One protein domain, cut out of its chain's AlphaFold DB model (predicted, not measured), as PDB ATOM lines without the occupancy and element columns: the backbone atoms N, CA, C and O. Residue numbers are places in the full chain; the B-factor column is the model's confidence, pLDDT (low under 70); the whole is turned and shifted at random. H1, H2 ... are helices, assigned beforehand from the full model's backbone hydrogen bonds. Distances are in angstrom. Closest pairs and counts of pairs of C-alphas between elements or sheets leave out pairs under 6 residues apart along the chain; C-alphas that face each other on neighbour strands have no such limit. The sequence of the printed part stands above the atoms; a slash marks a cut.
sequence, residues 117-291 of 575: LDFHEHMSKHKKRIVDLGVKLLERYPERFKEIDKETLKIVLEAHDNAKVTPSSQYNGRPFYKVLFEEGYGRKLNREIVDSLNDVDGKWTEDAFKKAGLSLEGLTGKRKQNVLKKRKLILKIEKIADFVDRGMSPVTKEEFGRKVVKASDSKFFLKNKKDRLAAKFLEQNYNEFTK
ATOM      1  N   LEU A 117      10.053  16.201  17.629       84.25
ATOM      2  CA  LEU A 117      10.726  15.037  18.213       84.25
ATOM      3  C   LEU A 117      10.722  15.130  19.740       84.25
ATOM      4  O   LEU A 117      10.411  14.150  20.413       84.25
ATOM      5  N   ASP A 118      10.971  16.324  20.277       89.12
ATOM      6  CA  ASP A 118      10.775  16.638  21.692       89.12
ATOM      7  C   ASP A 118       9.325  16.369  22.114       89.12
ATOM      8  O   ASP A 118       9.081  15.760  23.158       89.12
ATOM      9  N   PHE A 119       8.358  16.759  21.277       91.88
ATOM     10  CA  PHE A 119       6.944  16.486  21.523       91.88
ATOM     11  C   PHE A 119       6.648  14.979  21.522       91.88
ATOM     12  O   PHE A 119       5.956  14.485  22.413       91.88
ATOM     13  N   HIS A 120       7.202  14.229  20.564       92.88
ATOM     14  CA  HIS A 120       7.064  12.770  20.501       92.88
ATOM     15  C   HIS A 120       7.614  12.080  21.757       92.88
ATOM     16  O   HIS A 120       6.941  11.212  22.326       92.88
ATOM     17  N   GLU A 121       8.794  12.484  22.229       92.38
ATOM     18  CA  GLU A 121       9.388  11.927  23.447       92.38
ATOM     19  C   GLU A 121       8.571  12.296  24.689       92.38
ATOM     20  O   GLU A 121       8.281  11.428  25.517       92.38
ATOM     21  N   HIS A 122       8.129  13.553  24.810       93.56
ATOM     22  CA  HIS A 122       7.234  13.987  25.889       93.56
ATOM     23  C   HIS A 122       5.969  13.128  25.944       93.56
ATOM     24  O   HIS A 122       5.635  12.590  27.003       93.56
ATOM     25  N   MET A 123       5.314  12.913  24.801       94.88
ATOM     26  CA  MET A 123       4.127  12.063  24.719       94.88
ATOM     27  C   MET A 123       4.441  10.597  25.045       94.88
ATOM     28  O   MET A 123       3.681   9.937  25.754       94.88
ATOM     29  N   SER A 124       5.597  10.090  24.613       93.69
ATOM     30  CA  SER A 124       6.054   8.736  24.943       93.69
ATOM     31  C   SER A 124       6.272   8.549  26.447       93.69
ATOM     32  O   SER A 124       5.933   7.498  26.998       93.69
ATOM     33  N   LYS A 125       6.797   9.569  27.135       94.81
ATOM     34  CA  LYS A 125       6.977   9.580  28.592       94.81
ATOM     35  C   LYS A 125       5.653   9.743  29.334       94.81
ATOM     36  O   LYS A 125       5.420   9.013  30.294       94.81
ATOM     37  N   HIS A 126       4.769  10.618  28.854       95.81
ATOM     38  CA  HIS A 126       3.410  10.793  29.374       95.81
ATOM     39  C   HIS A 126       2.676   9.455  29.468       95.81
ATOM     40  O   HIS A 126       2.287   9.055  30.562       95.81
ATOM     41  N   LYS A 127       2.607   8.695  28.368       95.81
ATOM     42  CA  LYS A 127       1.966   7.370  28.346       95.81
ATOM     43  C   LYS A 127       2.473   6.435  29.446       95.81
ATOM     44  O   LYS A 127       1.677   5.777  30.108       95.81
ATOM     45  N   LYS A 128       3.791   6.385  29.664       95.94
ATOM     46  CA  LYS A 128       4.392   5.538  30.708       95.94
ATOM     47  C   LYS A 128       3.969   5.981  32.108       95.94
ATOM     48  O   LYS A 128       3.553   5.146  32.905       95.94
ATOM     49  N   ARG A 129       3.975   7.291  32.375       97.56
ATOM     50  CA  ARG A 129       3.510   7.848  33.654       97.56
ATOM     51  C   ARG A 129       2.034   7.539  33.909       97.56
ATOM     52  O   ARG A 129       1.684   7.201  35.033       97.56
ATOM     53  N   ILE A 130       1.179   7.567  32.882       97.94
ATOM     54  CA  ILE A 130      -0.238   7.176  33.010       97.94
ATOM     55  C   ILE A 130      -0.389   5.735  33.487       97.94
ATOM     56  O   ILE A 130      -1.193   5.470  34.385       97.94
ATOM     57  N   VAL A 131       0.404   4.814  32.937       97.25
ATOM     58  CA  VAL A 131       0.408   3.410  33.369       97.25
ATOM     59  C   VAL A 131       0.824   3.300  34.839       97.25
ATOM     60  O   VAL A 131       0.105   2.677  35.623       97.25
ATOM     61  N   ASP A 132       1.926   3.940  35.238       97.31
ATOM     62  CA  ASP A 132       2.436   3.869  36.615       97.31
ATOM     63  C   ASP A 132       1.449   4.457  37.630       97.31
ATOM     64  O   ASP A 132       1.106   3.816  38.629       97.31
ATOM     65  N   LEU A 133       0.923   5.651  37.343       98.25
ATOM     66  CA  LEU A 133      -0.076   6.322  38.172       98.25
ATOM     67  C   LEU A 133      -1.358   5.492  38.281       98.25
ATOM     68  O   LEU A 133      -1.914   5.342  39.373       98.25
ATOM     69  N   GLY A 134      -1.820   4.912  37.170       97.88
ATOM     70  CA  GLY A 134      -3.004   4.062  37.147       97.88
ATOM     71  C   GLY A 134      -2.837   2.799  37.992       97.88
ATOM     72  O   GLY A 134      -3.724   2.455  38.778       97.88
ATOM     73  N   VAL A 135      -1.677   2.143  37.901       97.69
ATOM     74  CA  VAL A 135      -1.333   0.979  38.731       97.69
ATOM     75  C   VAL A 135      -1.298   1.354  40.214       97.69
ATOM     76  O   VAL A 135      -1.879   0.641  41.032       97.69
ATOM     77  N   LYS A 136      -0.691   2.492  40.575       97.88
ATOM     78  CA  LYS A 136      -0.653   2.964  41.970       97.88
ATOM     79  C   LYS A 136      -2.040   3.286  42.514       97.88
ATOM     80  O   LYS A 136      -2.320   3.042  43.688       97.88
ATOM     81  N   LEU A 137      -2.938   3.769  41.659       96.62
ATOM     82  CA  LEU A 137      -4.331   3.998  42.024       96.62
ATOM     83  C   LEU A 137      -5.077   2.692  42.328       96.62
ATOM     84  O   LEU A 137      -5.839   2.636  43.297       96.62
ATOM     85  N   LEU A 138      -4.846   1.651  41.522       96.50
ATOM     86  CA  LEU A 138      -5.406   0.316  41.735       96.50
ATOM     87  C   LEU A 138      -4.896  -0.296  43.050       96.50
ATOM     88  O   LEU A 138      -5.701  -0.759  43.854       96.50
ATOM     89  N   GLU A 139      -3.584  -0.226  43.293       95.88
ATOM     90  CA  GLU A 139      -2.928  -0.730  44.511       95.88
ATOM     91  C   GLU A 139      -3.436  -0.023  45.776       95.88
ATOM     92  O   GLU A 139      -3.650  -0.660  46.808       95.88
ATOM     93  N   ARG A 140      -3.677   1.293  45.707       96.31
ATOM     94  CA  ARG A 140      -4.140   2.074  46.861       96.31
ATOM     95  C   ARG A 140      -5.615   1.856  47.193       96.31
ATOM     96  O   ARG A 140      -5.991   1.950  48.364       96.31
ATOM     97  N   TYR A 141      -6.453   1.613  46.185       95.00
ATOM     98  CA  TYR A 141      -7.906   1.499  46.336       95.00
ATOM     99  C   TYR A 141      -8.455   0.169  45.782       95.00
ATOM    100  O   TYR A 141      -9.358   0.196  44.937       95.00
ATOM    101  N   PRO A 142      -7.985  -0.994  46.275       92.81
ATOM    102  CA  PRO A 142      -8.350  -2.297  45.719       92.81
ATOM    103  C   PRO A 142      -9.858  -2.554  45.801       92.81
ATOM    104  O   PRO A 142     -10.468  -2.933  44.811       92.81
ATOM    105  N   GLU A 143     -10.512  -2.212  46.915       92.44
ATOM    106  CA  GLU A 143     -11.965  -2.399  47.080       92.44
ATOM    107  C   GLU A 143     -12.809  -1.615  46.070       92.44
ATOM    108  O   GLU A 143     -13.883  -2.044  45.640       92.44
ATOM    109  N   ARG A 144     -12.314  -0.447  45.654       90.38
ATOM    110  CA  ARG A 144     -12.991   0.414  44.683       90.38
ATOM    111  C   ARG A 144     -12.879  -0.131  43.259       90.38
ATOM    112  O   ARG A 144     -13.754   0.142  42.436       90.38
ATOM    113  N   PHE A 145     -11.815  -0.876  42.978       92.00
ATOM    114  CA  PHE A 145     -11.458  -1.366  41.650       92.00
ATOM    115  C   PHE A 145     -11.316  -2.895  41.605       92.00
ATOM    116  O   PHE A 145     -10.705  -3.425  40.686       92.00
ATOM    117  N   LYS A 146     -11.953  -3.611  42.542       87.12
ATOM    118  CA  LYS A 146     -11.798  -5.059  42.789       87.12
ATOM    119  C   LYS A 146     -12.087  -5.989  41.605       87.12
ATOM    120  O   LYS A 146     -11.810  -7.177  41.664       87.12
ATOM    121  N   GLU A 147     -12.709  -5.465  40.553       87.69
ATOM    122  CA  GLU A 147     -13.057  -6.206  39.335       87.69
ATOM    123  C   GLU A 147     -11.994  -6.086  38.227       87.69
ATOM    124  O   GLU A 147     -12.158  -6.693  37.161       87.69
ATOM    125  N   ILE A 148     -10.945  -5.293  38.466       94.19
ATOM    126  CA  ILE A 148      -9.835  -5.028  37.553       94.19
ATOM    127  C   ILE A 148      -8.570  -5.629  38.157       94.19
ATOM    128  O   ILE A 148      -8.139  -5.228  39.235       94.19
ATOM    129  N   ASP A 149      -7.956  -6.563  37.446       94.19
ATOM    130  CA  ASP A 149      -6.600  -6.998  37.747       94.19
ATOM    131  C   ASP A 149      -5.563  -6.054  37.112       94.19
ATOM    132  O   ASP A 149      -5.839  -5.302  36.171       94.19
ATOM    133  N   LYS A 150      -4.345  -6.093  37.655       95.75
ATOM    134  CA  LYS A 150      -3.247  -5.201  37.270       95.75
ATOM    135  C   LYS A 150      -2.833  -5.354  35.804       95.75
ATOM    136  O   LYS A 150      -2.459  -4.356  35.194       95.75
ATOM    137  N   GLU A 151      -2.900  -6.560  35.246       95.31
ATOM    138  CA  GLU A 151      -2.448  -6.827  33.877       95.31
ATOM    139  C   GLU A 151      -3.449  -6.289  32.853       95.31
ATOM    140  O   GLU A 151      -3.078  -5.529  31.957       95.31
ATOM    141  N   THR A 152      -4.739  -6.562  33.064       95.31
ATOM    142  CA  THR A 152      -5.837  -5.964  32.293       95.31
ATOM    143  C   THR A 152      -5.740  -4.438  32.280       95.31
ATOM    144  O   THR A 152      -5.929  -3.814  31.235       95.31
ATOM    145  N   LEU A 153      -5.436  -3.821  33.430       97.50
ATOM    146  CA  LEU A 153      -5.274  -2.372  33.514       97.50
ATOM    147  C   LEU A 153      -4.103  -1.885  32.652       97.50
ATOM    148  O   LEU A 153      -4.290  -0.971  31.854       97.50
ATOM    149  N   LYS A 154      -2.920  -2.498  32.785       96.12
ATOM    150  CA  LYS A 154      -1.725  -2.110  32.022       96.12
ATOM    151  C   LYS A 154      -1.956  -2.175  30.517       96.12
ATOM    152  O   LYS A 154      -1.719  -1.176  29.846       96.12
ATOM    153  N   ILE A 155      -2.499  -3.287  30.014       92.69
ATOM    154  CA  ILE A 155      -2.768  -3.483  28.579       92.69
ATOM    155  C   ILE A 155      -3.616  -2.339  28.012       92.69
ATOM    156  O   ILE A 155      -3.351  -1.848  26.916       92.69
ATOM    157  N   VAL A 156      -4.643  -1.906  28.750       95.31
ATOM    158  CA  VAL A 156      -5.526  -0.826  28.296       95.31
ATOM    159  C   VAL A 156      -4.867   0.546  28.439       95.31
ATOM    160  O   VAL A 156      -4.963   1.351  27.516       95.31
ATOM    161  N   LEU A 157      -4.174   0.823  29.548       97.00
ATOM    162  CA  LEU A 157      -3.501   2.113  29.756       97.00
ATOM    163  C   LEU A 157      -2.336   2.339  28.783       97.00
ATOM    164  O   LEU A 157      -2.088   3.472  28.385       97.00
ATOM    165  N   GLU A 158      -1.648   1.285  28.340       94.19
ATOM    166  CA  GLU A 158      -0.589   1.383  27.327       94.19
ATOM    167  C   GLU A 158      -1.094   1.891  25.966       94.19
ATOM    168  O   GLU A 158      -0.294   2.389  25.162       94.19
ATOM    169  N   ALA A 159      -2.404   1.793  25.712       93.00
ATOM    170  CA  ALA A 159      -3.043   2.294  24.502       93.00
ATOM    171  C   ALA A 159      -3.411   3.785  24.554       93.00
ATOM    172  O   ALA A 159      -3.747   4.348  23.514       93.00
ATOM    173  N   HIS A 160      -3.321   4.421  25.727       95.12
ATOM    174  CA  HIS A 160      -3.594   5.849  25.915       95.12
ATOM    175  C   HIS A 160      -2.780   6.712  24.951       95.12
ATOM    176  O   HIS A 160      -1.568   6.550  24.902       95.12
ATOM    177  N   ASP A 161      -3.397   7.639  24.215       94.19
ATOM    178  CA  ASP A 161      -2.690   8.578  23.325       94.19
ATOM    179  C   ASP A 161      -1.736   7.898  22.303       94.19
ATOM    180  O   ASP A 161      -0.734   8.477  21.866       94.19
ATOM    181  N   ASN A 162      -2.003   6.646  21.908       90.75
ATOM    182  CA  ASN A 162      -1.134   5.887  21.001       90.75
ATOM    183  C   ASN A 162      -0.976   6.552  19.634       90.75
ATOM    184  O   ASN A 162       0.115   6.513  19.052       90.75
ATOM    185  N   ALA A 163      -2.034   7.179  19.124       92.25
ATOM    186  CA  ALA A 163      -2.005   7.891  17.857       92.25
ATOM    187  C   ALA A 163      -0.970   9.028  17.863       92.25
ATOM    188  O   ALA A 163      -0.347   9.294  16.837       92.25
ATOM    189  N   LYS A 164      -0.708   9.640  19.026       93.31
ATOM    190  CA  LYS A 164       0.255  10.742  19.187       93.31
ATOM    191  C   LYS A 164       1.718  10.302  19.160       93.31
ATOM    192  O   LYS A 164       2.585  11.154  19.039       93.31
ATOM    193  N   VAL A 165       2.012   9.006  19.281       90.25
ATOM    194  CA  VAL A 165       3.394   8.475  19.296       90.25
ATOM    195  C   VAL A 165       3.658   7.443  18.202       90.25
ATOM    196  O   VAL A 165       4.791   6.991  18.037       90.25
ATOM    197  N   THR A 166       2.628   7.062  17.447       84.44
ATOM    198  CA  THR A 166       2.710   6.025  16.418       84.44
ATOM    199  C   THR A 166       2.789   6.660  15.027       84.44
ATOM    200  O   THR A 166       1.797   7.234  14.581       84.44
ATOM    201  N   PRO A 167       3.900   6.519  14.278       76.50
ATOM    202  CA  PRO A 167       4.059   7.230  13.003       76.50
ATOM    203  C   PRO A 167       3.108   6.810  11.870       76.50
ATOM    204  O   PRO A 167       2.913   7.567  10.918       76.50
ATOM    205  N   SER A 168       2.477   5.632  11.967       74.69
ATOM    206  CA  SER A 168       1.379   5.215  11.071       74.69
ATOM    207  C   SER A 168       0.105   6.025  11.252       74.69
ATOM    208  O   SER A 168      -0.734   6.038  10.356       74.69
ATOM    209  N   SER A 169      -0.095   6.611  12.431       86.06
ATOM    210  CA  SER A 169      -1.315   7.346  12.745       86.06
ATOM    211  C   SER A 169      -1.176   8.746  12.163       86.06
ATOM    212  O   SER A 169      -0.339   9.534  12.611       86.06
ATOM    213  N   GLN A 170      -1.945   9.022  11.111       86.75
ATOM    214  CA  GLN A 170      -1.748  10.189  10.258       86.75
ATOM    215  C   GLN A 170      -3.020  11.019  10.111       86.75
ATOM    216  O   GLN A 170      -4.122  10.479  10.023       86.75
ATOM    217  N   TYR A 171      -2.821  12.328   9.988       86.75
ATOM    218  CA  TYR A 171      -3.801  13.301   9.529       86.75
ATOM    219  C   TYR A 171      -3.286  13.901   8.216       86.75
ATOM    220  O   TYR A 171      -2.154  14.380   8.155       86.75
ATOM    221  N   ASN A 172      -4.073  13.805   7.141       85.50
ATOM    222  CA  ASN A 172      -3.703  14.280   5.797       85.50
ATOM    223  C   ASN A 172      -2.307  13.813   5.323       85.50
ATOM    224  O   ASN A 172      -1.526  14.581   4.768       85.50
ATOM    225  N   GLY A 173      -1.970  12.540   5.569       77.44
ATOM    226  CA  GLY A 173      -0.692  11.938   5.162       77.44
ATOM    227  C   GLY A 173       0.515  12.318   6.029       77.44
ATOM    228  O   GLY A 173       1.630  11.873   5.748       77.44
ATOM    229  N   ARG A 174       0.313  13.109   7.092       82.00
ATOM    230  CA  ARG A 174       1.352  13.515   8.048       82.00
ATOM    231  C   ARG A 174       1.116  12.860   9.415       82.00
ATOM    232  O   ARG A 174      -0.030  12.803   9.857       82.00
ATOM    233  N   PRO A 175       2.154  12.371  10.112       88.50
ATOM    234  CA  PRO A 175       2.008  11.804  11.453       88.50
ATOM    235  C   PRO A 175       1.422  12.796  12.460       88.50
ATOM    236  O   PRO A 175       1.815  13.965  12.475       88.50
ATOM    237  N   PHE A 176       0.557  12.319  13.361       93.81
ATOM    238  CA  PHE A 176      -0.073  13.185  14.366       93.81
ATOM    239  C   PHE A 176       0.935  13.916  15.250       93.81
ATOM    240  O   PHE A 176       0.715  15.079  15.547       93.81
ATOM    241  N   TYR A 177       2.053  13.303  15.644       92.69
ATOM    242  CA  TYR A 177       3.027  13.981  16.509       92.69
ATOM    243  C   TYR A 177       3.605  15.262  15.871       92.69
ATOM    244  O   TYR A 177       3.806  16.250  16.572       92.69
ATOM    245  N   LYS A 178       3.790  15.278  14.540       89.75
ATOM    246  CA  LYS A 178       4.206  16.470  13.782       89.75
ATOM    247  C   LYS A 178       3.073  17.491  13.711       89.75
ATOM    248  O   LYS A 178       3.269  18.641  14.081       89.75
ATOM    249  N   VAL A 179       1.876  17.053  13.315       89.56
ATOM    250  CA  VAL A 179       0.690  17.922  13.170       89.56
ATOM    251  C   VAL A 179       0.303  18.573  14.500       89.56
ATOM    252  O   VAL A 179       0.054  19.770  14.558       89.56
ATOM    253  N   LEU A 180       0.280  17.809  15.590       91.56
ATOM    254  CA  LEU A 180      -0.081  18.296  16.920       91.56
ATOM    255  C   LEU A 180       0.958  19.266  17.474       91.56
ATOM    256  O   LEU A 180       0.573  20.261  18.086       91.56
ATOM    257  N   PHE A 181       2.248  19.005  17.246       90.00
ATOM    258  CA  PHE A 181       3.288  19.954  17.619       90.00
ATOM    259  C   PHE A 181       3.148  21.250  16.817       90.00
ATOM    260  O   PHE A 181       3.006  22.331  17.386       90.00
ATOM    261  N   GLU A 182       3.143  21.134  15.491       86.00
ATOM    262  CA  GLU A 182       3.134  22.287  14.608       86.00
ATOM    263  C   GLU A 182       1.862  23.097  14.803       86.00
ATOM    264  O   GLU A 182       1.966  24.276  15.089       86.00
ATOM    265  N   GLU A 183       0.675  22.497  14.743       84.56
ATOM    266  CA  GLU A 183      -0.609  23.209  14.714       84.56
ATOM    267  C   GLU A 183      -1.278  23.377  16.084       84.56
ATOM    268  O   GLU A 183      -2.151  24.232  16.240       84.56
ATOM    269  N   GLY A 184      -0.889  22.583  17.084       82.50
ATOM    270  CA  GLY A 184      -1.560  22.523  18.388       82.50
ATOM    271  C   GLY A 184      -0.731  23.001  19.571       82.50
ATOM    272  O   GLY A 184      -1.304  23.427  20.571       82.50
ATOM    273  N   TYR A 185       0.597  22.967  19.491       85.31
ATOM    274  CA  TYR A 185       1.430  23.227  20.662       85.31
ATOM    275  C   TYR A 185       1.392  24.701  21.080       85.31
ATOM    276  O   TYR A 185       1.742  25.602  20.312       85.31
ATOM    277  N   GLY A 186       0.936  24.951  22.308       80.56
ATOM    278  CA  GLY A 186       0.729  26.289  22.859       80.56
ATOM    279  C   GLY A 186      -0.514  27.010  22.332       80.56
ATOM    280  O   GLY A 186      -0.712  28.183  22.650       80.56
ATOM    281  N   ARG A 187      -1.362  26.344  21.536       81.75
ATOM    282  CA  ARG A 187      -2.527  26.955  20.882       81.75
ATOM    283  C   ARG A 187      -3.754  26.046  20.874       81.75
ATOM    284  O   ARG A 187      -3.705  24.860  21.173       81.75
ATOM    285  N   LYS A 188      -4.912  26.624  20.550       80.00
ATOM    286  CA  LYS A 188      -6.140  25.846  20.364       80.00
ATOM    287  C   LYS A 188      -6.071  25.118  19.020       80.00
ATOM    288  O   LYS A 188      -6.039  25.765  17.979       80.00
ATOM    289  N   LEU A 189      -6.088  23.791  19.064       85.56
ATOM    290  CA  LEU A 189      -6.082  22.942  17.875       85.56
ATOM    291  C   LEU A 189      -7.440  22.968  17.146       85.56
ATOM    292  O   LEU A 189      -8.494  23.092  17.785       85.56
ATOM    293  N   ASN A 190      -7.418  22.825  15.815       88.19
ATOM    294  CA  ASN A 190      -8.627  22.684  15.000       88.19
ATOM    295  C   ASN A 190      -9.424  21.433  15.421       88.19
ATOM    296  O   ASN A 190      -8.861  20.376  15.713       88.19
ATOM    297  N   ARG A 191     -10.754  21.562  15.449       91.00
ATOM    298  CA  ARG A 191     -11.674  20.502  15.852       91.00
ATOM    299  C   ARG A 191     -11.580  19.265  14.959       91.00
ATOM    300  O   ARG A 191     -11.621  18.165  15.491       91.00
ATOM    301  N   GLU A 192     -11.379  19.433  13.655       93.38
ATOM    302  CA  GLU A 192     -11.260  18.306  12.718       93.38
ATOM    303  C   GLU A 192     -10.048  17.417  13.027       93.38
ATOM    304  O   GLU A 192     -10.143  16.191  12.986       93.38
ATOM    305  N   ILE A 193      -8.921  18.029  13.410       92.38
ATOM    306  CA  ILE A 193      -7.711  17.305  13.821       92.38
ATOM    307  C   ILE A 193      -7.986  16.537  15.117       92.38
ATOM    308  O   ILE A 193      -7.607  15.373  15.240       92.38
ATOM    309  N   VAL A 194      -8.672  17.174  16.074       90.75
ATOM    310  CA  VAL A 194      -9.059  16.547  17.348       90.75
ATOM    311  C   VAL A 194      -9.984  15.352  17.122       90.75
ATOM    312  O   VAL A 194      -9.778  14.304  17.727       90.75
ATOM    313  N   ASP A 195     -10.997  15.493  16.271       92.88
ATOM    314  CA  ASP A 195     -11.956  14.421  16.004       92.88
ATOM    315  C   ASP A 195     -11.280  13.254  15.266       92.88
ATOM    316  O   ASP A 195     -11.419  12.108  15.689       92.88
ATOM    317  N   SER A 196     -10.427  13.538  14.275       94.19
ATOM    318  CA  SER A 196      -9.626  12.512  13.595       94.19
ATOM    319  C   SER A 196      -8.685  11.766  14.549       94.19
ATOM    320  O   SER A 196      -8.575  10.541  14.485       94.19
ATOM    321  N   LEU A 197      -8.037  12.485  15.470       94.38
ATOM    322  CA  LEU A 197      -7.181  11.885  16.491       94.38
ATOM    323  C   LEU A 197      -7.981  10.957  17.417       94.38
ATOM    324  O   LEU A 197      -7.583   9.810  17.629       94.38
ATOM    325  N   ASN A 198      -9.126  11.426  17.922       92.44
ATOM    326  CA  ASN A 198      -9.997  10.653  18.809       92.44
ATOM    327  C   ASN A 198     -10.531   9.381  18.135       92.44
ATOM    328  O   ASN A 198     -10.636   8.346  18.791       92.44
ATOM    329  N   ASP A 199     -10.838   9.431  16.837       93.50
ATOM    330  CA  ASP A 199     -11.279   8.257  16.080       93.50
ATOM    331  C   ASP A 199     -10.183   7.187  15.989       93.50
ATOM    332  O   ASP A 199     -10.457   5.985  16.086       93.50
ATOM    333  N   VAL A 200      -8.925   7.603  15.815       92.88
ATOM    334  CA  VAL A 200      -7.782   6.682  15.763       92.88
ATOM    335  C   VAL A 200      -7.471   6.121  17.152       92.88
ATOM    336  O   VAL A 200      -7.357   4.902  17.295       92.88
ATOM    337  N   ASP A 201      -7.399   6.959  18.185       91.81
ATOM    338  CA  ASP A 201      -7.177   6.503  19.567       91.81
ATOM    339  C   ASP A 201      -8.334   5.634  20.092       91.81
ATOM    340  O   ASP A 201      -8.117   4.681  20.850       91.81
ATOM    341  N   GLY A 202      -9.562   5.874  19.624       91.94
ATOM    342  CA  GLY A 202     -10.718   5.023  19.900       91.94
ATOM    343  C   GLY A 202     -10.528   3.589  19.399       91.94
ATOM    344  O   GLY A 202     -10.851   2.639  20.116       91.94
ATOM    345  N   LYS A 203      -9.933   3.409  18.210       93.69
ATOM    346  CA  LYS A 203      -9.594   2.079  17.666       93.69
ATOM    347  C   LYS A 203      -8.509   1.392  18.494       93.69
ATOM    348  O   LYS A 203      -8.676   0.230  18.855       93.69
ATOM    349  N   TRP A 204      -7.450   2.116  18.859       92.62
ATOM    350  CA  TRP A 204      -6.392   1.593  19.734       92.62
ATOM    351  C   TRP A 204      -6.935   1.119  21.083       92.62
ATOM    352  O   TRP A 204      -6.581   0.037  21.551       92.62
ATOM    353  N   THR A 205      -7.826   1.908  21.681       94.00
ATOM    354  CA  THR A 205      -8.465   1.585  22.959       94.00
ATOM    355  C   THR A 205      -9.366   0.352  22.841       94.00
ATOM    356  O   THR A 205      -9.338  -0.524  23.708       94.00
ATOM    357  N   GLU A 206     -10.147   0.237  21.763       95.00
ATOM    358  CA  GLU A 206     -10.990  -0.940  21.526       95.00
ATOM    359  C   GLU A 206     -10.154  -2.212  21.329       95.00
ATOM    360  O   GLU A 206     -10.453  -3.248  21.928       95.00
ATOM    361  N   ASP A 207      -9.071  -2.136  20.556       92.75
ATOM    362  CA  ASP A 207      -8.154  -3.259  20.361       92.75
ATOM    363  C   ASP A 207      -7.465  -3.668  21.667       92.75
ATOM    364  O   ASP A 207      -7.292  -4.861  21.934       92.75
ATOM    365  N   ALA A 208      -7.122  -2.706  22.525       93.94
ATOM    366  CA  ALA A 208      -6.575  -2.984  23.846       93.94
ATOM    367  C   ALA A 208      -7.594  -3.683  24.755       93.94
ATOM    368  O   ALA A 208      -7.257  -4.671  25.411       93.94
ATOM    369  N   PHE A 209      -8.866  -3.265  24.736       96.69
ATOM    370  CA  PHE A 209      -9.919  -3.989  25.449       96.69
ATOM    371  C   PHE A 209     -10.091  -5.417  24.934       96.69
ATOM    372  O   PHE A 209     -10.276  -6.326  25.741       96.69
ATOM    373  N   LYS A 210     -10.015  -5.646  23.620       94.81
ATOM    374  CA  LYS A 210     -10.058  -7.005  23.058       94.81
ATOM    375  C   LYS A 210      -8.880  -7.851  23.544       94.81
ATOM    376  O   LYS A 210      -9.106  -8.963  24.018       94.81
ATOM    377  N   LYS A 211      -7.654  -7.314  23.499       93.62
ATOM    378  CA  LYS A 211      -6.438  -7.987  23.999       93.62
ATOM    379  C   LYS A 211      -6.520  -8.319  25.487       93.62
ATOM    380  O   LYS A 211      -6.081  -9.387  25.892       93.62
ATOM    381  N   ALA A 212      -7.141  -7.448  26.276       91.88
ATOM    382  CA  ALA A 212      -7.363  -7.653  27.703       91.88
ATOM    383  C   ALA A 212      -8.560  -8.582  28.023       91.88
ATOM    384  O   ALA A 212      -9.004  -8.650  29.167       91.88
ATOM    385  N   GLY A 213      -9.145  -9.263  27.028       93.19
ATOM    386  CA  GLY A 213     -10.280 -10.173  27.232       93.19
ATOM    387  C   GLY A 213     -11.607  -9.471  27.550       93.19
ATOM    388  O   GLY A 213     -12.548 -10.092  28.038       93.19
ATOM    389  N   LEU A 214     -11.709  -8.172  27.268       94.94
ATOM    390  CA  LEU A 214     -12.879  -7.332  27.520       94.94
ATOM    391  C   LEU A 214     -13.635  -6.993  26.228       94.94
ATOM    392  O   LEU A 214     -14.223  -5.916  26.145       94.94
ATOM    393  N   SER A 215     -13.632  -7.865  25.215       94.19
ATOM    394  CA  SER A 215     -14.415  -7.667  23.981       94.19
ATOM    395  C   SER A 215     -15.921  -7.618  24.269       94.19
ATOM    396  O   SER A 215     -16.421  -8.345  25.124       94.19
ATOM    397  N   LEU A 216     -16.654  -6.758  23.554       92.81
ATOM    398  CA  LEU A 216     -18.125  -6.713  23.600       92.81
ATOM    399  C   LEU A 216     -18.783  -7.599  22.536       92.81
ATOM    400  O   LEU A 216     -20.000  -7.791  22.567       92.81
ATOM    401  N   GLU A 217     -17.998  -8.107  21.592       91.94
ATOM    402  CA  GLU A 217     -18.478  -8.873  20.449       91.94
ATOM    403  C   GLU A 217     -19.117 -10.192  20.902       91.94
ATOM    404  O   GLU A 217     -18.579 -10.903  21.749       91.94
ATOM    405  N   GLY A 218     -20.316 -10.485  20.396       88.69
ATOM    406  CA  GLY A 218     -21.072 -11.688  20.766       88.69
ATOM    407  C   GLY A 218     -21.610 -11.725  22.207       88.69
ATOM    408  O   GLY A 218     -22.256 -12.703  22.582       88.69
ATOM    409  N   LEU A 219     -21.396 -10.688  23.032       92.56
ATOM    410  CA  LEU A 219     -21.900 -10.650  24.409       92.56
ATOM    411  C   LEU A 219     -23.305 -10.039  24.505       92.56
ATOM    412  O   LEU A 219     -23.572  -8.951  23.994       92.56
ATOM    413  N   THR A 220     -24.185 -10.683  25.276       91.88
ATOM    414  CA  THR A 220     -25.550 -10.206  25.565       91.88
ATOM    415  C   THR A 220     -25.865 -10.228  27.070       91.88
ATOM    416  O   THR A 220     -25.129 -10.796  27.886       91.88
ATOM    417  N   GLY A 221     -26.940  -9.533  27.465       94.38
ATOM    418  CA  GLY A 221     -27.473  -9.532  28.833       94.38
ATOM    419  C   GLY A 221     -26.458  -9.156  29.923       94.38
ATOM    420  O   GLY A 221     -25.691  -8.197  29.798       94.38
ATOM    421  N   LYS A 222     -26.448  -9.932  31.015       93.44
ATOM    422  CA  LYS A 222     -25.615  -9.693  32.209       93.44
ATOM    423  C   LYS A 222     -24.111  -9.726  31.911       93.44
ATOM    424  O   LYS A 222     -23.358  -8.947  32.491       93.44
ATOM    425  N   ARG A 223     -23.665 -10.577  30.974       90.56
ATOM    426  CA  ARG A 223     -22.245 -10.676  30.586       90.56
ATOM    427  C   ARG A 223     -21.753  -9.377  29.947       90.56
ATOM    428  O   ARG A 223     -20.727  -8.848  30.370       90.56
ATOM    429  N   LYS A 224     -22.530  -8.811  29.014       95.06
ATOM    430  CA  LYS A 224     -22.228  -7.512  28.389       95.06
ATOM    431  C   LYS A 224     -22.160  -6.388  29.425       95.06
ATOM    432  O   LYS A 224     -21.228  -5.591  29.405       95.06
ATOM    433  N   GLN A 225     -23.111  -6.349  30.362       95.62
ATOM    434  CA  GLN A 225     -23.131  -5.329  31.417       95.62
ATOM    435  C   GLN A 225     -21.918  -5.413  32.351       95.62
ATOM    436  O   GLN A 225     -21.340  -4.382  32.696       95.62
ATOM    437  N   ASN A 226     -21.478  -6.624  32.705       94.25
ATOM    438  CA  ASN A 226     -20.276  -6.817  33.517       94.25
ATOM    439  C   ASN A 226     -19.016  -6.293  32.806       94.25
ATOM    440  O   ASN A 226     -18.233  -5.561  33.412       94.25
ATOM    441  N   VAL A 227     -18.838  -6.599  31.514       95.50
ATOM    442  CA  VAL A 227     -17.699  -6.085  30.728       95.50
ATOM    443  C   VAL A 227     -17.756  -4.562  30.606       95.50
ATOM    444  O   VAL A 227     -16.756  -3.891  30.853       95.50
ATOM    445  N   LEU A 228     -18.930  -3.987  30.321       95.88
ATOM    446  CA  LEU A 228     -19.111  -2.530  30.270       95.88
ATOM    447  C   LEU A 228     -18.766  -1.851  31.601       95.88
ATOM    448  O   LEU A 228     -18.160  -0.778  31.603       95.88
ATOM    449  N   LYS A 229     -19.123  -2.464  32.735       95.44
ATOM    450  CA  LYS A 229     -18.772  -1.961  34.068       95.44
ATOM    451  C   LYS A 229     -17.256  -1.954  34.282       95.44
ATOM    452  O   LYS A 229     -16.726  -0.928  34.707       95.44
ATOM    453  N   LYS A 230     -16.557  -3.039  33.924       96.38
ATOM    454  CA  LYS A 230     -15.087  -3.116  33.988       96.38
ATOM    455  C   LYS A 230     -14.420  -2.059  33.108       96.38
ATOM    456  O   LYS A 230     -13.606  -1.289  33.610       96.38
ATOM    457  N   ARG A 231     -14.831  -1.942  31.838       97.12
ATOM    458  CA  ARG A 231     -14.325  -0.910  30.912       97.12
ATOM    459  C   ARG A 231     -14.492   0.501  31.494       97.12
ATOM    460  O   ARG A 231     -13.542   1.274  31.511       97.12
ATOM    461  N   LYS A 232     -15.666   0.823  32.056       96.00
ATOM    462  CA  LYS A 232     -15.926   2.122  32.712       96.00
ATOM    463  C   LYS A 232     -15.027   2.385  33.922       96.00
ATOM    464  O   LYS A 232     -14.674   3.535  34.171       96.00
ATOM    465  N   LEU A 233     -14.697   1.356  34.703       96.00
ATOM    466  CA  LEU A 233     -13.780   1.492  35.834       96.00
ATOM    467  C   LEU A 233     -12.338   1.732  35.358       96.00
ATOM    468  O   LEU A 233     -11.680   2.602  35.920       96.00
ATOM    469  N   ILE A 234     -11.889   1.051  34.298       97.56
ATOM    470  CA  ILE A 234     -10.559   1.255  33.695       97.56
ATOM    471  C   ILE A 234     -10.426   2.678  33.146       97.56
ATOM    472  O   ILE A 234      -9.507   3.394  33.532       97.56
ATOM    473  N   LEU A 235     -11.396   3.137  32.345       96.25
ATOM    474  CA  LEU A 235     -11.408   4.509  31.811       96.25
ATOM    475  C   LEU A 235     -11.492   5.572  32.915       96.25
ATOM    476  O   LEU A 235     -11.057   6.704  32.744       96.25
ATOM    477  N   LYS A 236     -12.052   5.230  34.080       96.12
ATOM    478  CA  LYS A 236     -12.020   6.128  35.237       96.12
ATOM    479  C   LYS A 236     -10.616   6.230  35.839       96.12
ATOM    480  O   LYS A 236     -10.254   7.317  36.278       96.12
ATOM    481  N   ILE A 237      -9.868   5.126  35.907       97.38
ATOM    482  CA  ILE A 237      -8.475   5.131  36.376       97.38
ATOM    483  C   ILE A 237      -7.611   5.945  35.411       97.38
ATOM    484  O   ILE A 237      -6.933   6.862  35.867       97.38
ATOM    485  N   GLU A 238      -7.709   5.659  34.108       97.62
ATOM    486  CA  GLU A 238      -7.026   6.391  33.031       97.62
ATOM    487  C   GLU A 238      -7.257   7.896  33.167       97.62
ATOM    488  O   GLU A 238      -6.312   8.638  33.403       97.62
ATOM    489  N   LYS A 239      -8.522   8.329  33.191       96.25
ATOM    490  CA  LYS A 239      -8.878   9.743  33.303       96.25
ATOM    491  C   LYS A 239      -8.276  10.426  34.533       96.25
ATOM    492  O   LYS A 239      -7.864  11.580  34.460       96.25
ATOM    493  N   ILE A 240      -8.280   9.761  35.693       97.31
ATOM    494  CA  ILE A 240      -7.687  10.330  36.914       97.31
ATOM    495  C   ILE A 240      -6.172  10.470  36.738       97.31
ATOM    496  O   ILE A 240      -5.635  11.528  37.062       97.31
ATOM    497  N   ALA A 241      -5.502   9.441  36.216       97.88
ATOM    498  CA  ALA A 241      -4.068   9.469  35.952       97.88
ATOM    499  C   ALA A 241      -3.695  10.546  34.917       97.88
ATOM    500  O   ALA A 241      -2.759  11.302  35.164       97.88
ATOM    501  N   ASP A 242      -4.455  10.683  33.824       97.00
ATOM    502  CA  ASP A 242      -4.223  11.675  32.762       97.00
ATOM    503  C   ASP A 242      -4.316  13.104  33.288       97.00
ATOM    504  O   ASP A 242      -3.397  13.903  33.099       97.00
ATOM    505  N   PHE A 243      -5.368  13.418  34.049       95.69
ATOM    506  CA  PHE A 243      -5.483  14.745  34.649       95.69
ATOM    507  C   PHE A 243      -4.403  15.027  35.691       95.69
ATOM    508  O   PHE A 243      -3.975  16.176  35.791       95.69
ATOM    509  N   VAL A 244      -3.971  14.028  36.467       96.94
ATOM    510  CA  VAL A 244      -2.864  14.210  37.418       96.94
ATOM    511  C   VAL A 244      -1.561  14.474  36.671       96.94
ATOM    512  O   VAL A 244      -0.882  15.440  37.002       96.94
ATOM    513  N   ASP A 245      -1.237  13.689  35.640       96.62
ATOM    514  CA  ASP A 245      -0.006  13.888  34.873       96.62
ATOM    515  C   ASP A 245       0.029  15.258  34.201       96.62
ATOM    516  O   ASP A 245       0.992  16.004  34.360       96.62
ATOM    517  N   ARG A 246      -1.066  15.641  33.537       91.44
ATOM    518  CA  ARG A 246      -1.220  16.979  32.958       91.44
ATOM    519  C   ARG A 246      -1.152  18.067  34.032       91.44
ATOM    520  O   ARG A 246      -0.593  19.125  33.793       91.44
ATOM    521  N   GLY A 247      -1.714  17.823  35.213       91.69
ATOM    522  CA  GLY A 247      -1.723  18.762  36.337       91.69
ATOM    523  C   GLY A 247      -0.349  19.026  36.958       91.69
ATOM    524  O   GLY A 247      -0.137  20.104  37.514       91.69
ATOM    525  N   MET A 248       0.552  18.047  36.880       92.62
ATOM    526  CA  MET A 248       1.838  18.044  37.584       92.62
ATOM    527  C   MET A 248       3.045  18.196  36.652       92.62
ATOM    528  O   MET A 248       4.103  18.633  37.102       92.62
ATOM    529  N   SER A 249       2.907  17.868  35.366       89.94
ATOM    530  CA  SER A 249       3.999  17.950  34.397       89.94
ATOM    531  C   SER A 249       4.402  19.405  34.100       89.94
ATOM    532  O   SER A 249       3.539  20.242  33.808       89.94
ATOM    533  N   PRO A 250       5.713  19.725  34.092       83.25
ATOM    534  CA  PRO A 250       6.201  21.073  33.793       83.25
ATOM    535  C   PRO A 250       5.923  21.504  32.344       83.25
ATOM    536  O   PRO A 250       5.807  22.697  32.067       83.25
ATOM    537  N   VAL A 251       5.753  20.543  31.430       87.62
ATOM    538  CA  VAL A 251       5.517  20.785  29.997       87.62
ATOM    539  C   VAL A 251       4.089  21.264  29.730       87.62
ATOM    540  O   VAL A 251       3.826  21.974  28.766       87.62
ATOM    541  N   THR A 252       3.127  20.909  30.583       84.62
ATOM    542  CA  THR A 252       1.704  21.029  30.242       84.62
ATOM    543  C   THR A 252       1.213  22.473  30.111       84.62
ATOM    544  O   THR A 252       0.323  22.761  29.306       84.62
ATOM    545  N   LYS A 253       1.803  23.412  30.860       82.81
ATOM    546  CA  LYS A 253       1.498  24.846  30.712       82.81
ATOM    547  C   LYS A 253       1.867  25.348  29.314       82.81
ATOM    548  O   LYS A 253       1.115  26.125  28.728       82.81
ATOM    549  N   GLU A 254       3.014  24.897  28.819       83.62
ATOM    550  CA  GLU A 254       3.543  25.215  27.497       83.62
ATOM    551  C   GLU A 254       2.708  24.528  26.407       83.62
ATOM    552  O   GLU A 254       2.200  25.203  25.518       83.62
ATOM    553  N   GLU A 255       2.432  23.228  26.560       83.69
ATOM    554  CA  GLU A 255       1.637  22.414  25.628       83.69
ATOM    555  C   GLU A 255       0.255  23.010  25.342       83.69
ATOM    556  O   GLU A 255      -0.158  23.091  24.186       83.69
ATOM    557  N   PHE A 256      -0.462  23.460  26.375       82.81
ATOM    558  CA  PHE A 256      -1.820  23.989  26.215       82.81
ATOM    559  C   PHE A 256      -1.906  25.517  26.132       82.81
ATOM    560  O   PHE A 256      -3.015  26.041  26.002       82.81
ATOM    561  N   GLY A 257      -0.791  26.237  26.284       77.69
ATOM    562  CA  GLY A 257      -0.770  27.704  26.282       77.69
ATOM    563  C   GLY A 257      -1.645  28.347  27.369       77.69
ATOM    564  O   GLY A 257      -2.142  29.460  27.201       77.69
ATOM    565  N   ARG A 258      -1.903  27.645  28.482       76.31
ATOM    566  CA  ARG A 258      -2.804  28.110  29.554       76.31
ATOM    567  C   ARG A 258      -2.352  27.649  30.930       76.31
ATOM    568  O   ARG A 258      -1.631  26.664  31.069       76.31
ATOM    569  N   LYS A 259      -2.824  28.342  31.974       79.06
ATOM    570  CA  LYS A 259      -2.604  27.911  33.360       79.06
ATOM    571  C   LYS A 259      -3.206  26.525  33.571       79.06
ATOM    572  O   LYS A 259      -4.359  26.272  33.216       79.06
ATOM    573  N   VAL A 260      -2.414  25.656  34.177       81.50
ATOM    574  CA  VAL A 260      -2.816  24.306  34.550       81.50
ATOM    575  C   VAL A 260      -3.268  24.325  36.005       81.50
ATOM    576  O   VAL A 260      -2.671  25.003  36.839       81.50
ATOM    577  N   VAL A 261      -4.347  23.607  36.298       87.19
ATOM    578  CA  VAL A 261      -4.873  23.429  37.654       87.19
ATOM    579  C   VAL A 261      -4.697  21.967  38.031       87.19
ATOM    580  O   VAL A 261      -4.933  21.092  37.194       87.19
ATOM    581  N   LYS A 262      -4.327  21.707  39.287       92.12
ATOM    582  CA  LYS A 262      -4.253  20.350  39.834       92.12
ATOM    583  C   LYS A 262      -5.580  19.616  39.648       92.12
ATOM    584  O   LYS A 262      -6.665  20.196  39.769       92.12
ATOM    585  N   ALA A 263      -5.503  18.323  39.365       93.56
ATOM    586  CA  ALA A 263      -6.677  17.491  39.142       93.56
ATOM    587  C   ALA A 263      -7.553  17.409  40.401       93.56
ATOM    588  O   ALA A 263      -8.784  17.437  40.304       93.56
ATOM    589  N   SER A 264      -6.929  17.369  41.581       95.25
ATOM    590  CA  SER A 264      -7.618  17.353  42.874       95.25
ATOM    591  C   SER A 264      -8.408  18.633  43.176       95.25
ATOM    592  O   SER A 264      -9.419  18.563  43.881       95.25
ATOM    593  N   ASP A 265      -8.023  19.765  42.582       92.19
ATOM    594  CA  ASP A 265      -8.670  21.068  42.772       92.19
ATOM    595  C   ASP A 265      -9.749  21.354  41.709       92.19
ATOM    596  O   ASP A 265     -10.657  22.167  41.913       92.19
ATOM    597  N   SER A 266      -9.719  20.650  40.572       86.50
ATOM    598  CA  SER A 266     -10.655  20.890  39.472       86.50
ATOM    599  C   SER A 266     -12.013  20.210  39.671       86.50
ATOM    600  O   SER A 266     -12.201  19.015  39.423       86.50
ATOM    601  N   LYS A 267     -13.031  21.011  40.010       86.56
ATOM    602  CA  LYS A 267     -14.446  20.582  39.995       86.56
ATOM    603  C   LYS A 267     -15.001  20.381  38.578       86.56
ATOM    604  O   LYS A 267     -16.044  19.745  38.427       86.56
ATOM    605  N   PHE A 268     -14.318  20.905  37.560       83.81
ATOM    606  CA  PHE A 268     -14.719  20.781  36.160       83.81
ATOM    607  C   PHE A 268     -14.290  19.430  35.567       83.81
ATOM    608  O   PHE A 268     -15.122  18.716  35.004       83.81
ATOM    609  N   PHE A 269     -13.023  19.038  35.753       81.44
ATOM    610  CA  PHE A 269     -12.467  17.800  35.187       81.44
ATOM    611  C   PHE A 269     -12.861  16.555  35.998       81.44
ATOM    612  O   PHE A 269     -13.311  15.553  35.428       81.44
ATOM    613  N   LEU A 270     -12.774  16.640  37.335       90.88
ATOM    614  CA  LEU A 270     -13.120  15.568  38.271       90.88
ATOM    615  C   LEU A 270     -14.293  15.993  39.168       90.88
ATOM    616  O   LEU A 270     -14.131  16.472  40.292       90.88
ATOM    617  N   LYS A 271     -15.522  15.785  38.682       90.56
ATOM    618  CA  LYS A 271     -16.755  16.180  39.393       90.56
ATOM    619  C   LYS A 271     -16.956  15.439  40.725       90.56
ATOM    620  O   LYS A 271     -17.487  16.012  41.678       90.56
ATOM    621  N   ASN A 272     -16.509  14.188  40.829       93.38
ATOM    622  CA  ASN A 272     -16.713  13.345  42.009       93.38
ATOM    623  C   ASN A 272     -15.655  13.608  43.102       93.38
ATOM    624  O   ASN A 272     -14.455  13.564  42.837       93.38
ATOM    625  N   LYS A 273     -16.091  13.810  44.357       94.19
ATOM    626  CA  LYS A 273     -15.200  14.021  45.516       94.19
ATOM    627  C   LYS A 273     -14.223  12.858  45.736       94.19
ATOM    628  O   LYS A 273     -13.064  13.105  46.046       94.19
ATOM    629  N   LYS A 274     -14.656  11.607  45.549       94.56
ATOM    630  CA  LYS A 274     -13.789  10.421  45.681       94.56
ATOM    631  C   LYS A 274     -12.727  10.356  44.579       94.56
ATOM    632  O   LYS A 274     -11.650   9.824  44.820       94.56
ATOM    633  N   ASP A 275     -13.010  10.878  43.387       95.31
ATOM    634  CA  ASP A 275     -12.041  10.931  42.282       95.31
ATOM    635  C   ASP A 275     -10.987  12.008  42.564       95.31
ATOM    636  O   ASP A 275      -9.801  11.752  42.412       95.31
ATOM    637  N   ARG A 276     -11.402  13.167  43.096       96.00
ATOM    638  CA  ARG A 276     -10.475  14.225  43.536       96.00
ATOM    639  C   ARG A 276      -9.575  13.798  44.699       96.00
ATOM    640  O   ARG A 276      -8.402  14.146  44.713       96.00
ATOM    641  N   LEU A 277     -10.092  13.018  45.654       95.31
ATOM    642  CA  LEU A 277      -9.270  12.447  46.733       95.31
ATOM    643  C   LEU A 277      -8.226  11.457  46.199       95.31
ATOM    644  O   LEU A 277      -7.086  11.470  46.652       95.31
ATOM    645  N   ALA A 278      -8.611  10.637  45.221       96.44
ATOM    646  CA  ALA A 278      -7.703   9.714  44.550       96.44
ATOM    647  C   ALA A 278      -6.620  10.467  43.750       96.44
ATOM    648  O   ALA A 278      -5.448  10.117  43.833       96.44
ATOM    649  N   ALA A 279      -6.993  11.551  43.058       97.44
ATOM    650  CA  ALA A 279      -6.050  12.439  42.381       97.44
ATOM    651  C   ALA A 279      -5.063  13.092  43.362       97.44
ATOM    652  O   ALA A 279      -3.863  13.063  43.120       97.44
ATOM    653  N   LYS A 280      -5.543  13.593  44.510       97.75
ATOM    654  CA  LYS A 280      -4.688  14.202  45.544       97.75
ATOM    655  C   LYS A 280      -3.610  13.240  46.051       97.75
ATOM    656  O   LYS A 280      -2.474  13.652  46.249       97.75
ATOM    657  N   PHE A 281      -3.960  11.966  46.241       97.75
ATOM    658  CA  PHE A 281      -2.994  10.930  46.616       97.75
ATOM    659  C   PHE A 281      -1.889  10.769  45.561       97.75
ATOM    660  O   PHE A 281      -0.714  10.725  45.917       97.75
ATOM    661  N   LEU A 282      -2.250  10.714  44.276       98.00
ATOM    662  CA  LEU A 282      -1.271  10.603  43.195       98.00
ATOM    663  C   LEU A 282      -0.400  11.863  43.082       98.00
ATOM    664  O   LEU A 282       0.811  11.748  42.959       98.00
ATOM    665  N   GLU A 283      -0.987  13.058  43.193       98.00
ATOM    666  CA  GLU A 283      -0.259  14.337  43.149       98.00
ATOM    667  C   GLU A 283       0.782  14.459  44.272       98.00
ATOM    668  O   GLU A 283       1.882  14.953  44.038       98.00
ATOM    669  N   GLN A 284       0.460  13.993  45.485       97.62
ATOM    670  CA  GLN A 284       1.374  14.027  46.635       97.62
ATOM    671  C   GLN A 284       2.601  13.121  46.466       97.62
ATOM    672  O   GLN A 284       3.628  13.387  47.080       97.62
ATOM    673  N   ASN A 285       2.497  12.082  45.636       97.44
ATOM    674  CA  ASN A 285       3.544  11.079  45.427       97.44
ATOM    675  C   ASN A 285       4.023  11.046  43.964       97.44
ATOM    676  O   ASN A 285       4.656  10.083  43.539       97.44
ATOM    677  N   TYR A 286       3.709  12.087  43.181       96.81
ATOM    678  CA  TYR A 286       3.890  12.095  41.727       96.81
ATOM    679  C   TYR A 286       5.332  11.768  41.329       96.81
ATOM    680  O   TYR A 286       5.561  10.791  40.625       96.81
ATOM    681  N   ASN A 287       6.304  12.505  41.878       94.19
ATOM    682  CA  ASN A 287       7.726  12.325  41.566       94.19
ATOM    683  C   ASN A 287       8.250  10.923  41.915       94.19
ATOM    684  O   ASN A 287       9.121  10.405  41.224       94.19
ATOM    685  N   GLU A 288       7.737  10.307  42.983       96.25
ATOM    686  CA  GLU A 288       8.115   8.943  43.359       96.25
ATOM    687  C   GLU A 288       7.548   7.932  42.358       96.25
ATOM    688  O   GLU A 288       8.261   7.051  41.880       96.25
ATOM    689  N   PHE A 289       6.267   8.077  42.007       96.69
ATOM    690  CA  PHE A 289       5.565   7.132  41.142       96.69
ATOM    691  C   PHE A 289       5.984   7.229  39.677       96.69
ATOM    692  O   PHE A 289       5.886   6.235  38.965       96.69
ATOM    693  N   THR A 290       6.462   8.390  39.230       94.19
ATOM    694  CA  THR A 290       6.881   8.619  37.840       94.19
ATOM    695  C   THR A 290       8.396   8.596  37.646       94.19
ATOM    696  O   THR A 290       8.886   9.026  36.597       94.19
ATOM    697  N   LYS A 291       9.149   8.122  38.647       91.19
ATOM    698  CA  LYS A 291      10.614   8.102  38.621       91.19
ATOM    699  C   LYS A 291      11.148   7.310  37.420       91.19
ATOM    700  O   LYS A 291      10.780   6.155  37.221       91.19
TER     701      LYS A 291
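This is residues 117 to 291 of the 575 residues of an uncharacterized protein of Halobacteriovorax sp. BL9 (UniProt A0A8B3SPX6). The two longest helices, H5 and H1, cross, and H7 packs on both near the crossing. H2 packs between H1 and a third long helix, H4; H3 packs on the first residues of H1, H8 packs farther along H1, and H6 follows the end of H5. The printed part has 175 residues with eight named helices, H1 to H8 in chain order, and no named strand: all helix. It is compact, with a radius of gyration of the C-alphas of 16.5 A, and spans 45 by 39 by 28 A.

Start at H5, residues 221 to 248: its residues 237 to 245 alone touch H1, residues 117 to 140, at a steep tilt of 59 degrees, with the closest C-alphas, Ala 241 and Ile 130, 5.3 A apart. Residues 240 to 248 alone touch H7, residues 273 to 284; C-alphas 240 and 279 are closest, 6.1 A. H2, residues 150 to 157, forms a helical hairpin with H1 and touches it at residues 127 to 138 of H1 alone; C-alphas 157 and 131 are closest, 5.5 A. H2 also touches residues 205 to 211 of H4, residues 191 to 211; C-alphas 156 and 208 are closest, 5.1 A. H1 and H4 are apart. H3, residues 176 to 184, touches residues 117 to 120 of H1; C-alphas 177 and 120 are closest, 5.8 A. H8, residues 286 to 289, touches residues 129 to 136 of H1; C-alphas 289 and 132 are closest, 6.4 A. H6, residues 252 to 256, is close but not clearly touching H5. Every O i to N i+4 pair is within hydrogen-bond range in H2 to H7, and 19 of 20 in H1; H8 is too short for one.

Find C-alpha 221 at (-27.473, -9.532, 28.833); H5 runs 41.2 A from there to C-alpha 248. H1 runs 34.8 A from C-alpha 117 at (10.726, 15.037, 18.213), and H4 runs 30.1 A.

The C-alphas farthest apart, Asp 118 and Gly 221, are 46.9 A apart. The printed part has no cut; the links H2 to H3 and H6 to H7 are long. No printed residue is under 70 in pLDDT.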